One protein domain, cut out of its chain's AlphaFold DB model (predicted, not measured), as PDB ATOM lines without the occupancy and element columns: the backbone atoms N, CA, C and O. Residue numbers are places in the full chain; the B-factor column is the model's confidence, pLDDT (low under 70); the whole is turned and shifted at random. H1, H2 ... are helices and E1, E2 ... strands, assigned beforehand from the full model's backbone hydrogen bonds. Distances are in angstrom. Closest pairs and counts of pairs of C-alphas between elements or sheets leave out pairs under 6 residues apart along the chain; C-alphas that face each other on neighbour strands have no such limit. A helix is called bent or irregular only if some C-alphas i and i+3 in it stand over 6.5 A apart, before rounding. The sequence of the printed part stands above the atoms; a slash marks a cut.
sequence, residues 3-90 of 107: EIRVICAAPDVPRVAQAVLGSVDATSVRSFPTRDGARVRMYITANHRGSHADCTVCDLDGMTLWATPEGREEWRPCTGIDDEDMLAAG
ATOM      1  N   GLU A   3      66.985  45.706  13.768       96.00
ATOM      2  CA  GLU A   3      67.837  44.557  14.089       96.00
ATOM      3  C   GLU A   3      68.407  43.948  12.801       96.00
ATOM      4  O   GLU A   3      67.662  43.646  11.867       96.00
ATOM      5  N   ILE A   4      69.724  43.739  12.762       95.88
ATOM      6  CA  ILE A   4      70.421  43.014  11.698       95.88
ATOM      7  C   ILE A   4      70.792  41.631  12.224       95.88
ATOM      8  O   ILE A   4      71.386  41.486  13.296       95.88
ATOM      9  N   ARG A   5      70.469  40.601  11.440       96.19
ATOM     10  CA  ARG A   5      70.867  39.217  11.708       96.19
ATOM     11  C   ARG A   5      71.826  38.748  10.639       96.19
ATOM     12  O   ARG A   5      71.477  38.737   9.462       96.19
ATOM     13  N   VAL A   6      73.001  38.303  11.059       95.38
ATOM     14  CA  VAL A   6      74.014  37.772  10.147       95.38
ATOM     15  C   VAL A   6      74.379  36.363  10.563       95.38
ATOM     16  O   VAL A   6      74.534  36.082  11.747       95.38
ATOM     17  N   ILE A   7      74.506  35.464   9.591       95.31
ATOM     18  CA  ILE A   7      75.020  34.114   9.805       95.31
ATOM     19  C   ILE A   7      76.244  33.958   8.909       95.31
ATOM     20  O   ILE A   7      76.128  34.075   7.693       95.31
ATOM     21  N   CYS A   8      77.402  33.695   9.504       93.75
ATOM     22  CA  CYS A   8      78.663  33.513   8.783       93.75
ATOM     23  C   CYS A   8      79.496  32.395   9.423       93.75
ATOM     24  O   CYS A   8      79.140  31.890  10.490       93.75
ATOM     25  N   ALA A   9      80.566  31.957   8.756       91.25
ATOM     26  CA  ALA A   9      81.482  30.989   9.348       91.25
ATOM     27  C   ALA A   9      82.227  31.624  10.532       91.25
ATOM     28  O   ALA A   9      82.493  32.825  10.530       91.25
ATOM     29  N   ALA A  10      82.589  30.822  11.538       86.31
ATOM     30  CA  ALA A  10      83.283  31.330  12.726       86.31
ATOM     31  C   ALA A  10      84.564  32.148  12.417       86.31
ATOM     32  O   ALA A  10      84.759  33.176  13.064       86.31
ATOM     33  N   PRO A  11      85.407  31.783  11.424       85.00
ATOM     34  CA  PRO A  11      86.576  32.589  11.056       85.00
ATOM     35  C   PRO A  11      86.237  33.957  10.445       85.00
ATOM     36  O   PRO A  11      87.053  34.871  10.516       85.00
ATOM     37  N   ASP A  12      85.044  34.110   9.864       87.56
ATOM     38  CA  ASP A  12      84.631  35.334   9.170       87.56
ATOM     39  C   ASP A  12      84.008  36.369  10.113       87.56
ATOM     40  O   ASP A  12      83.869  37.534   9.740       87.56
ATOM     41  N   VAL A  13      83.654  35.961  11.339       85.88
ATOM     42  CA  VAL A  13      82.959  36.796  12.328       85.88
ATOM     43  C   VAL A  13      83.611  38.168  12.510       85.88
ATOM     44  O   VAL A  13      82.885  39.153  12.369       85.88
ATOM     45  N   PRO A  14      84.936  38.297  12.735       80.44
ATOM     46  CA  PRO A  14      85.541  39.612  12.944       80.44
ATOM     47  C   PRO A  14      85.373  40.532  11.730       80.44
ATOM     48  O   PRO A  14      84.975  41.684  11.872       80.44
ATOM     49  N   ARG A  15      85.605  40.012  10.517       81.69
ATOM     50  CA  ARG A  15      85.528  40.799   9.275       81.69
ATOM     51  C   ARG A  15      84.095  41.219   8.960       81.69
ATOM     52  O   ARG A  15      83.857  42.364   8.584       81.69
ATOM     53  N   VAL A  16      83.142  40.304   9.128       89.06
ATOM     54  CA  VAL A  16      81.722  40.561   8.872       89.06
ATOM     55  C   VAL A  16      81.151  41.533   9.899       89.06
ATOM     56  O   VAL A  16      80.477  42.487   9.514       89.06
ATOM     57  N   ALA A  17      81.429  41.328  11.189       85.69
ATOM     58  CA  ALA A  17      80.960  42.226  12.237       85.69
ATOM     59  C   ALA A  17      81.478  43.644  12.008       85.69
ATOM     60  O   ALA A  17      80.701  44.588  12.026       85.69
ATOM     61  N   GLN A  18      82.766  43.784  11.700       78.62
ATOM     62  CA  GLN A  18      83.376  45.078  11.445       78.62
ATOM     63  C   GLN A  18      82.756  45.807  10.247       78.62
ATOM     64  O   GLN A  18      82.459  46.994  10.342       78.62
ATOM     65  N   ALA A  19      82.513  45.103   9.138       84.75
ATOM     66  CA  ALA A  19      81.869  45.694   7.967       84.75
ATOM     67  C   ALA A  19      80.441  46.176   8.273       84.75
ATOM     68  O   ALA A  19      80.048  47.262   7.854       84.75
ATOM     69  N   VAL A  20      79.667  45.381   9.021       89.62
ATOM     70  CA  VAL A  20      78.282  45.729   9.361       89.62
ATOM     71  C   VAL A  20      78.238  46.859  10.379       89.62
ATOM     72  O   VAL A  20      77.552  47.850  10.150       89.62
ATOM     73  N   LEU A  21      78.984  46.743  11.476       85.62
ATOM     74  CA  LEU A  21      79.009  47.742  12.539       85.62
ATOM     75  C   LEU A  21      79.542  49.089  12.028       85.62
ATOM     76  O   LEU A  21      79.001  50.123  12.386       85.62
ATOM     77  N   GLY A  22      80.510  49.095  11.108       80.69
ATOM     78  CA  GLY A  22      80.990  50.322  10.466       80.69
ATOM     79  C   GLY A  22      79.977  51.010   9.536       80.69
ATOM     80  O   GLY A  22      80.233  52.110   9.056       80.69
ATOM     81  N   SER A  23      78.830  50.386   9.253       86.12
ATOM     82  CA  SER A  23      77.791  50.932   8.365       86.12
ATOM     83  C   SER A  23      76.557  51.468   9.098       86.12
ATOM     84  O   SER A  23      75.688  52.071   8.469       86.12
ATOM     85  N   VAL A  24      76.471  51.273  10.418       86.94
ATOM     86  CA  VAL A  24      75.299  51.612  11.240       86.94
ATOM     87  C   VAL A  24      75.719  52.216  12.576       86.94
ATOM     88  O   VAL A  24      76.874  52.103  12.968       86.94
ATOM     89  N   ASP A  25      74.768  52.808  13.297       85.75
ATOM     90  CA  ASP A  25      74.983  53.223  14.687       85.75
ATOM     91  C   ASP A  25      74.543  52.076  15.588       85.75
ATOM     92  O   ASP A  25      73.369  51.982  15.970       85.75
ATOM     93  N   ALA A  26      75.455  51.134  15.834       87.25
ATOM     94  CA  ALA A  26      75.146  49.979  16.657       87.25
ATOM     95  C   ALA A  26      74.975  50.396  18.120       87.25
ATOM     96  O   ALA A  26      75.702  51.233  18.636       87.25
ATOM     97  N   THR A  27      73.993  49.796  18.781       87.00
ATOM     98  CA  THR A  27      73.727  49.996  20.212       87.00
ATOM     99  C   THR A  27      73.918  48.719  21.017       87.00
ATOM    100  O   THR A  27      73.994  48.763  22.237       87.00
ATOM    101  N   SER A  28      73.941  47.561  20.352       86.19
ATOM    102  CA  SER A  28      74.362  46.300  20.957       86.19
ATOM    103  C   SER A  28      74.707  45.283  19.879       86.19
ATOM    104  O   SER A  28      74.112  45.274  18.795       86.19
ATOM    105  N   VAL A  29      75.610  44.367  20.209       88.06
ATOM    106  CA  VAL A  29      75.936  43.210  19.379       88.06
ATOM    107  C   VAL A  29      76.043  41.964  20.250       88.06
ATOM    108  O   VAL A  29      76.600  41.980  21.341       88.06
ATOM    109  N   ARG A  30      75.448  40.866  19.784       88.06
ATOM    110  CA  ARG A  30      75.462  39.565  20.460       88.06
ATOM    111  C   ARG A  30      75.751  38.471  19.447       88.06
ATOM    112  O   ARG A  30      75.174  38.479  18.360       88.06
ATOM    113  N   SER A  31      76.598  37.514  19.804       88.62
ATOM    114  CA  SER A  31      76.957  36.389  18.942       88.62
ATOM    115  C   SER A  31      76.635  35.055  19.617       88.62
ATOM    116  O   SER A  31      76.810  34.881  20.821       88.62
ATOM    117  N   PHE A  32      76.119  34.106  18.835       88.19
ATOM    118  CA  PHE A  32      75.812  32.756  19.301       88.19
ATOM    119  C   PHE A  32      76.265  31.726  18.262       88.19
ATOM    120  O   PHE A  32      75.932  31.879  17.080       88.19
ATOM    121  N   PRO A  33      76.986  30.664  18.660       89.56
ATOM    122  CA  PRO A  33      77.291  29.571  17.749       89.56
ATOM    123  C   PRO A  33      76.000  28.866  17.315       89.56
ATOM    124  O   PRO A  33      75.041  28.734  18.082       89.56
ATOM    125  N   THR A  34      75.956  28.403  16.067       89.19
ATOM    126  CA  THR A  34      74.894  27.507  15.603       89.19
ATOM    127  C   THR A  34      75.037  26.134  16.253       89.19
ATOM    128  O   THR A  34      76.073  25.799  16.821       89.19
ATOM    129  N   ARG A  35      73.983  25.312  16.183       87.69
ATOM    130  CA  ARG A  35      73.943  23.999  16.852       87.69
ATOM    131  C   ARG A  35      75.103  23.071  16.459       87.69
ATOM    132  O   ARG A  35      75.516  22.252  17.268       87.69
ATOM    133  N   ASP A  36      75.589  23.188  15.230       86.94
ATOM    134  CA  ASP A  36      76.717  22.435  14.672       86.94
ATOM    135  C   ASP A  36      78.090  23.081  14.946       86.94
ATOM    136  O   ASP A  36      79.112  22.506  14.591       86.94
ATOM    137  N   GLY A  37      78.132  24.280  15.537       81.25
ATOM    138  CA  GLY A  37      79.357  25.036  15.814       81.25
ATOM    139  C   GLY A  37      80.094  25.559  14.575       81.25
ATOM    140  O   GLY A  37      81.088  26.267  14.712       81.25
ATOM    141  N   ALA A  38      79.620  25.248  13.365       86.94
ATOM    142  CA  ALA A  38      80.289  25.616  12.117       86.94
ATOM    143  C   ALA A  38      80.072  27.089  11.743       86.94
ATOM    144  O   ALA A  38      80.881  27.696  11.034       86.94
ATOM    145  N   ARG A  39      78.962  27.673  12.201       92.81
ATOM    146  CA  ARG A  39      78.579  29.052  11.914       92.81
ATOM    147  C   ARG A  39      78.291  29.802  13.202       92.81
ATOM    148  O   ARG A  39      78.009  29.229  14.252       92.81
ATOM    149  N   VAL A  40      78.330  31.117  13.098       92.56
ATOM    150  CA  VAL A  40      77.967  32.033  14.170       92.56
ATOM    151  C   VAL A  40      76.831  32.903  13.675       92.56
ATOM    152  O   VAL A  40      76.841  33.384  12.540       92.56
ATOM    153  N   ARG A  41      75.833  33.082  14.534       95.19
ATOM    154  CA  ARG A  41      74.737  34.014  14.329       95.19
ATOM    155  C   ARG A  41      74.988  35.263  15.156       95.19
ATOM    156  O   ARG A  41      75.081  35.180  16.378       95.19
ATOM    157  N   MET A  42      75.072  36.401  14.486       93.44
ATOM    158  CA  MET A  42      75.190  37.712  15.107       93.44
ATOM    159  C   MET A  42      73.844  38.422  15.068       93.44
ATOM    160  O   MET A  42      73.159  38.408  14.044       93.44
ATOM    161  N   TYR A  43      73.490  39.033  16.189       94.19
ATOM    162  CA  TYR A  43      72.333  39.894  16.369       94.19
ATOM    163  C   TYR A  43      72.848  41.286  16.707       94.19
ATOM    164  O   TYR A  43      73.503  41.462  17.734       94.19
ATOM    165  N   ILE A  44      72.576  42.248  15.835       92.38
ATOM    166  CA  ILE A  44      73.035  43.628  15.974       92.38
ATOM    167  C   ILE A  44      71.797  44.510  16.068       92.38
ATOM    168  O   ILE A  44      71.003  44.554  15.129       92.38
ATOM    169  N   THR A  45      71.633  45.209  17.186       93.50
ATOM    170  CA  THR A  45      70.630  46.272  17.304       93.50
ATOM    171  C   THR A  45      71.293  47.580  16.922       93.50
ATOM    172  O   THR A  45      72.375  47.884  17.424       93.50
ATOM    173  N   ALA A  46      70.665  48.344  16.034       92.19
ATOM    174  CA  ALA A  46      71.249  49.578  15.534       92.19
ATOM    175  C   ALA A  46      70.200  50.629  15.159       92.19
ATOM    176  O   ALA A  46      69.005  50.351  15.004       92.19
ATOM    177  N   ASN A  47      70.667  51.859  14.995       90.12
ATOM    178  CA  ASN A  47      69.960  52.930  14.312       90.12
ATOM    179  C   ASN A  47      70.578  53.186  12.931       90.12
ATOM    180  O   ASN A  47      71.629  52.642  12.582       90.12
ATOM    181  N   HIS A  48      69.890  53.999  12.125       87.00
ATOM    182  CA  HIS A  48      70.474  54.498  10.882       87.00
ATOM    183  C   HIS A  48      71.735  55.283  11.220       87.00
ATOM    184  O   HIS A  48      71.724  56.024  12.199       87.00
ATOM    185  N   ARG A  49      72.782  55.120  10.407       79.56
ATOM    186  CA  ARG A  49      74.039  55.838  10.599       79.56
ATOM    187  C   ARG A  49      73.794  57.346  10.539       79.56
ATOM    188  O   ARG A  49      73.341  57.846   9.506       79.56
ATOM    189  N   GLY A  50      74.046  58.041  11.642       76.12
ATOM    190  CA  GLY A  50      74.012  59.499  11.712       76.12
ATOM    191  C   GLY A  50      75.288  60.142  11.163       76.12
ATOM    192  O   GLY A  50      76.239  59.461  10.776       76.12
ATOM    193  N   SER A  51      75.344  61.477  11.159       67.12
ATOM    194  CA  SER A  51      76.622  62.178  11.016       67.12
ATOM    195  C   SER A  51      77.407  61.985  12.310       67.12
ATOM    196  O   SER A  51      77.032  62.532  13.344       67.12
ATOM    197  N   HIS A  52      78.495  61.220  12.279       64.25
ATOM    198  CA  HIS A  52      79.367  60.960  13.438       64.25
ATOM    199  C   HIS A  52      80.178  62.185  13.899       64.25
ATOM    200  O   HIS A  52      81.220  62.036  14.527       64.25
ATOM    201  N   ALA A  53      79.701  63.398  13.613       62.47
ATOM    202  CA  ALA A  53      80.319  64.650  14.032       62.47
ATOM    203  C   ALA A  53      80.432  64.767  15.566       62.47
ATOM    204  O   ALA A  53      81.378  65.373  16.055       62.47
ATOM    205  N   ASP A  54      79.513  64.129  16.302       59.97
ATOM    206  CA  ASP A  54      79.444  64.167  17.770       59.97
ATOM    207  C   ASP A  54      79.903  62.854  18.439       59.97
ATOM    208  O   ASP A  54      79.699  62.642  19.635       59.97
ATOM    209  N   CYS A  55      80.495  61.929  17.678       66.25
ATOM    210  CA  CYS A  55      80.983  60.662  18.216       66.25
ATOM    211  C   CYS A  55      82.256  60.890  19.047       66.25
ATOM    212  O   CYS A  55      83.325  61.131  18.498       66.25
ATOM    213  N   THR A  56      82.168  60.741  20.372       61.69
ATOM    214  CA  THR A  56      83.306  60.941  21.295       61.69
ATOM    215  C   THR A  56      84.377  59.846  21.229       61.69
ATOM    216  O   THR A  56      85.426  59.983  21.849       61.69
ATOM    217  N   VAL A  57      84.100  58.757  20.505       59.00
ATOM    218  CA  VAL A  57      84.992  57.600  20.297       59.00
ATOM    219  C   VAL A  57      85.727  57.689  18.946       59.00
ATOM    220  O   VAL A  57      86.657  56.932  18.677       59.00
ATOM    221  N   CYS A  58      85.309  58.608  18.075       66.44
ATOM    222  CA  CYS A  58      85.812  58.754  16.718       66.44
ATOM    223  C   CYS A  58      86.805  59.911  16.618       66.44
ATOM    224  O   CYS A  58      86.555  60.978  17.176       66.44
ATOM    225  N   ASP A  59      87.847  59.748  15.804       57.75
ATOM    226  CA  ASP A  59      88.525  60.902  15.215       57.75
ATOM    227  C   ASP A  59      87.742  61.344  13.958       57.75
ATOM    228  O   ASP A  59      86.917  60.591  13.433       57.75
ATOM    229  N   LEU A  60      87.951  62.595  13.525       51.41
ATOM    230  CA  LEU A  60      87.246  63.308  12.437       51.41
ATOM    231  C   LEU A  60      86.577  62.401  11.367       51.41
ATOM    232  O   LEU A  60      87.204  61.510  10.797       51.41
ATOM    233  N   ASP A  61      85.303  62.694  11.067       61.97
ATOM    234  CA  ASP A  61      84.412  62.015  10.100       61.97
ATOM    235  C   ASP A  61      83.927  60.594  10.455       61.97
ATOM    236  O   ASP A  61      83.459  59.843   9.594       61.97
ATOM    237  N   GLY A  62      83.940  60.214  11.736       65.75
ATOM    238  CA  GLY A  62      83.368  58.929  12.161       65.75
ATOM    239  C   GLY A  62      84.246  57.735  11.818       65.75
ATOM    240  O   GLY A  62      83.739  56.626  11.616       65.75
ATOM    241  N   MET A  63      85.553  57.972  11.731       70.19
ATOM    242  CA  MET A  63      86.579  56.956  11.579       70.19
ATOM    243  C   MET A  63      87.293  56.780  12.922       70.19
ATOM    244  O   MET A  63      87.386  57.692  13.736       70.19
ATOM    245  N   THR A  64      87.793  55.587  13.182       71.12
ATOM    246  CA  THR A  64      88.672  55.325  14.321       71.12
ATOM    247  C   THR A  64      89.791  54.399  13.861       71.12
ATOM    248  O   THR A  64      89.674  53.743  12.817       71.12
ATOM    249  N   LEU A  65      90.924  54.413  14.558       68.44
ATOM    250  CA  LEU A  65      92.097  53.626  14.194       68.44
ATOM    251  C   LEU A  65      91.990  52.239  14.834       68.44
ATOM    252  O   LEU A  65      91.958  52.114  16.054       68.44
ATOM    253  N   TRP A  66      91.943  51.187  14.016       68.81
ATOM    254  CA  TRP A  66      91.789  49.809  14.489       68.81
ATOM    255  C   TRP A  66      93.083  49.032  14.361       68.81
ATOM    256  O   TRP A  66      93.683  48.999  13.288       68.81
ATOM    257  N   ALA A  67      93.423  48.273  15.400       65.38
ATOM    258  CA  ALA A  67      94.372  47.178  15.283       65.38
ATOM    259  C   ALA A  67      93.675  45.951  14.666       65.38
ATOM    260  O   ALA A  67      92.780  45.340  15.251       65.38
ATOM    261  N   THR A  68      94.081  45.580  13.455       66.56
ATOM    262  CA  THR A  68      93.634  44.355  12.784       66.56
ATOM    263  C   THR A  68      94.188  43.107  13.491       66.56
ATOM    264  O   THR A  68      95.227  43.178  14.152       66.56
ATOM    265  N   PRO A  69      93.570  41.922  13.305       54.78
ATOM    266  CA  PRO A  69      94.099  40.664  13.847       54.78
ATOM    267  C   PRO A  69      95.523  40.329  13.375       54.78
ATOM    268  O   PRO A  69      96.238  39.560  14.005       54.78
ATOM    269  N   GLU A  70      95.934  40.915  12.254       67.12
ATOM    270  CA  GLU A  70      97.247  40.745  11.633       67.12
ATOM    271  C   GLU A  70      98.287  41.737  12.200       67.12
ATOM    272  O   GLU A  70      99.417  41.792  11.717       67.12
ATOM    273  N   GLY A  71      97.916  42.526  13.219       65.62
ATOM    274  CA  GLY A  71      98.786  43.488  13.899       65.62
ATOM    275  C   GLY A  71      99.000  44.797  13.139       65.62
ATOM    276  O   GLY A  71      99.898  45.559  13.481       65.62
ATOM    277  N   ARG A  72      98.212  45.057  12.090       71.38
ATOM    278  CA  ARG A  72      98.267  46.309  11.318       71.38
ATOM    279  C   ARG A  72      97.251  47.304  11.839       71.38
ATOM    280  O   ARG A  72      96.132  46.903  12.148       71.38
ATOM    281  N   GLU A  73      97.615  48.575  11.851       75.19
ATOM    282  CA  GLU A  73      96.687  49.665  12.126       75.19
ATOM    283  C   GLU A  73      95.979  50.090  10.836       75.19
ATOM    284  O   GLU A  73      96.613  50.252   9.791       75.19
ATOM    285  N   GLU A  74      94.660  50.240  10.892       74.69
ATOM    286  CA  GLU A  74      93.850  50.665   9.753       74.69
ATOM    287  C   GLU A  74      92.745  51.622  10.204       74.69
ATOM    288  O   GLU A  74      92.010  51.342  11.152       74.69
ATOM    289  N   TRP A  75      92.608  52.747   9.499       69.69
ATOM    290  CA  TRP A  75      91.491  53.668   9.684       69.69
ATOM    291  C   TRP A  75      90.211  53.022   9.179       69.69
ATOM    292  O   TRP A  75      90.082  52.724   7.990       69.69
ATOM    293  N   ARG A  76      89.247  52.812  10.075       71.69
ATOM    294  CA  ARG A  76      87.971  52.179   9.735       71.69
ATOM    295  C   ARG A  76      86.797  52.940  10.333       71.69
ATOM    296  O   ARG A  76      86.980  53.624  11.339       71.69
ATOM    297  N   PRO A  77      85.596  52.826   9.737       69.25
ATOM    298  CA  PRO A  77      84.421  53.479  10.284       69.25
ATOM    299  C   PRO A  77      84.198  53.034  11.723       69.25
ATOM    300  O   PRO A  77      84.303  51.847  12.045       69.25
ATOM    301  N   CYS A  78      83.881  53.990  12.582       73.50
ATOM    302  CA  CYS A  78      83.474  53.693  13.936       73.50
ATOM    303  C   CYS A  78      82.212  52.824  13.915       73.50
ATOM    304  O   CYS A  78      81.321  52.975  13.065       73.50
ATOM    305  N   THR A  79      82.165  51.921  14.883       71.44
ATOM    306  CA  THR A  79      81.102  50.940  15.074       71.44
ATOM    307  C   THR A  79      79.975  51.441  15.971       71.44
ATOM    308  O   THR A  79      78.952  50.770  16.079       71.44
ATOM    309  N   GLY A  80      80.147  52.601  16.617       69.19
ATOM    310  CA  GLY A  80      79.188  53.184  17.563       69.19
ATOM    311  C   GLY A  80      79.124  52.488  18.928       69.19
ATOM    312  O   GLY A  80      78.401  52.953  19.802       69.19
ATOM    313  N   ILE A  81      79.891  51.412  19.118       74.69
ATOM    314  CA  ILE A  81      80.028  50.650  20.367       74.69
ATOM    315  C   ILE A  81      81.496  50.616  20.786       74.69
ATOM    316  O   ILE A  81      82.379  50.657  19.924       74.69
ATOM    317  N   ASP A  82      81.750  50.552  22.090       71.19
ATOM    318  CA  ASP A  82      83.103  50.555  22.641       71.19
ATOM    319  C   ASP A  82      83.796  49.178  22.564       71.19
ATOM    320  O   ASP A  82      83.223  48.165  22.146       71.19
ATOM    321  N   ASP A  83      85.074  49.146  22.947       70.94
ATOM    322  CA  ASP A  83      85.891  47.932  22.940       70.94
ATOM    323  C   ASP A  83      85.365  46.836  23.877       70.94
ATOM    324  O   ASP A  83      85.564  45.650  23.596       70.94
ATOM    325  N   GLU A  84      84.699  47.197  24.977       71.81
ATOM    326  CA  GLU A  84      84.159  46.241  25.947       71.81
ATOM    327  C   GLU A  84      82.970  45.486  25.350       71.81
ATOM    328  O   GLU A  84      82.931  44.252  25.405       71.81
ATOM    329  N   ASP A  85      82.062  46.196  24.681       74.56
ATOM    330  CA  ASP A  85      80.941  45.597  23.956       74.56
ATOM    331  C   ASP A  85      81.423  44.681  22.823       74.56
ATOM    332  O   ASP A  85      80.885  43.589  22.597       74.56
ATOM    333  N   MET A  86      82.491  45.075  22.127       73.69
ATOM    334  CA  MET A  86      83.105  44.228  21.109       73.69
ATOM    335  C   MET A  86      83.779  42.984  21.694       73.69
ATOM    336  O   MET A  86      83.670  41.897  21.112       73.69
ATOM    337  N   LEU A  87      84.453  43.111  22.841       72.56
ATOM    338  CA  LEU A  87      85.035  41.987  23.578       72.56
ATOM    339  C   LEU A  87      83.944  41.010  24.028       72.56
ATOM    340  O   LEU A  87      84.063  39.807  23.782       72.56
ATOM    341  N   ALA A  88      82.868  41.520  24.630       69.94
ATOM    342  CA  ALA A  88      81.728  40.732  25.089       69.94
ATOM    343  C   ALA A  88      81.052  39.967  23.940       69.94
ATOM    344  O   ALA A  88      80.577  38.844  24.124       69.94
ATOM    345  N   ALA A  89      81.056  40.541  22.736       70.31
ATOM    346  CA  ALA A  89      80.507  39.919  21.540       70.31
ATOM    347  C   ALA A  89      81.463  38.975  20.798       70.31
ATOM    348  O   ALA A  89      81.059  38.362  19.803       70.31
ATOM    349  N   GLY A  90      82.704  38.817  21.258       69.88
ATOM    350  CA  GLY A  90      83.646  37.904  20.620       69.88
ATOM    351  C   GLY A  90      84.430  38.497  19.446       69.88
ATOM    352  O   GLY A  90      84.982  37.729  18.660       69.88
TER     353      GLY A  90
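What this domain is: This is residues 3 to 90 of the 107 residues of an uncharacterized protein of Streptomyces griseorubiginosus (UniProt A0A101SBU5). A twisted wall of three antiparallel strands, order E1, E3, E2, has helix H1 along one face, while a separate two-strand hairpin, E4 and E5, sits away from that sheet. Short helix H2 only grazes the sheet beside edge strand E2. The printed part has 88 residues with two named helices and five named strands, in the order E1 H1 E2 E3 E4 E5 H2, mixed in class. It is compact, with a radius of gyration of the C-alphas of 13.1 A and spans of 42 by 30 by 18 A.

How they stand to each other: E1, residues 3 to 9, is antiparallel to E3, residues 39 to 47, with N 6 and O 42 at 3.0 A. H1, residues 10 to 21, is on the sheet in two layers, a helix over one face, at a height of 8.2 A; it lies over E1 and E3, along the strands, its closest C-alphas to E3 being Ala 10 and Arg 39, 5.3 A. E2, residues 25 to 33, forms a hairpin with E3, N 30 and O 43 at 2.9 A. E1, H1 and E2 make a split strand-helix-strand unit, two strands running the same way with E3 between them, its crossover right-handed. E4, residues 63 to 67, and E5, residues 73 to 77, form a hairpin, N 64 and O 76 at 2.8 A. H1 and E5 are near each other, with 6 pairs of C-alphas within 10 A. H2, residues 83 to 88, comes closest to E2 at the C-alphas of Val 29 and Asp 85, 7.2 A; H1 and H2 are apart. In H2 each O i to N i+4 pair is within hydrogen-bond range, in H1 6 of 8.

Where its parts are: E1 begins at C-alpha 3 (67.837, 44.557, 14.089) and H2 ends at C-alpha 88 (81.728, 40.732, 25.089). E3 measures 25.5 A, E2 24.0 A, bending by 57 degrees at residue 28, and H1 17.0 A, irregular with C-alphas 11 and 14 at 7.3 A.

The domain as a whole: The C-alphas farthest apart, Asp 36 and Ala 53, are 42.4 A apart. The printed part has no cut; E3 to E4, 15 residues, is the long link. Mean pLDDT of the printed part is 78.9, with residues 51 to 62 and 65 to 71 among those under 70.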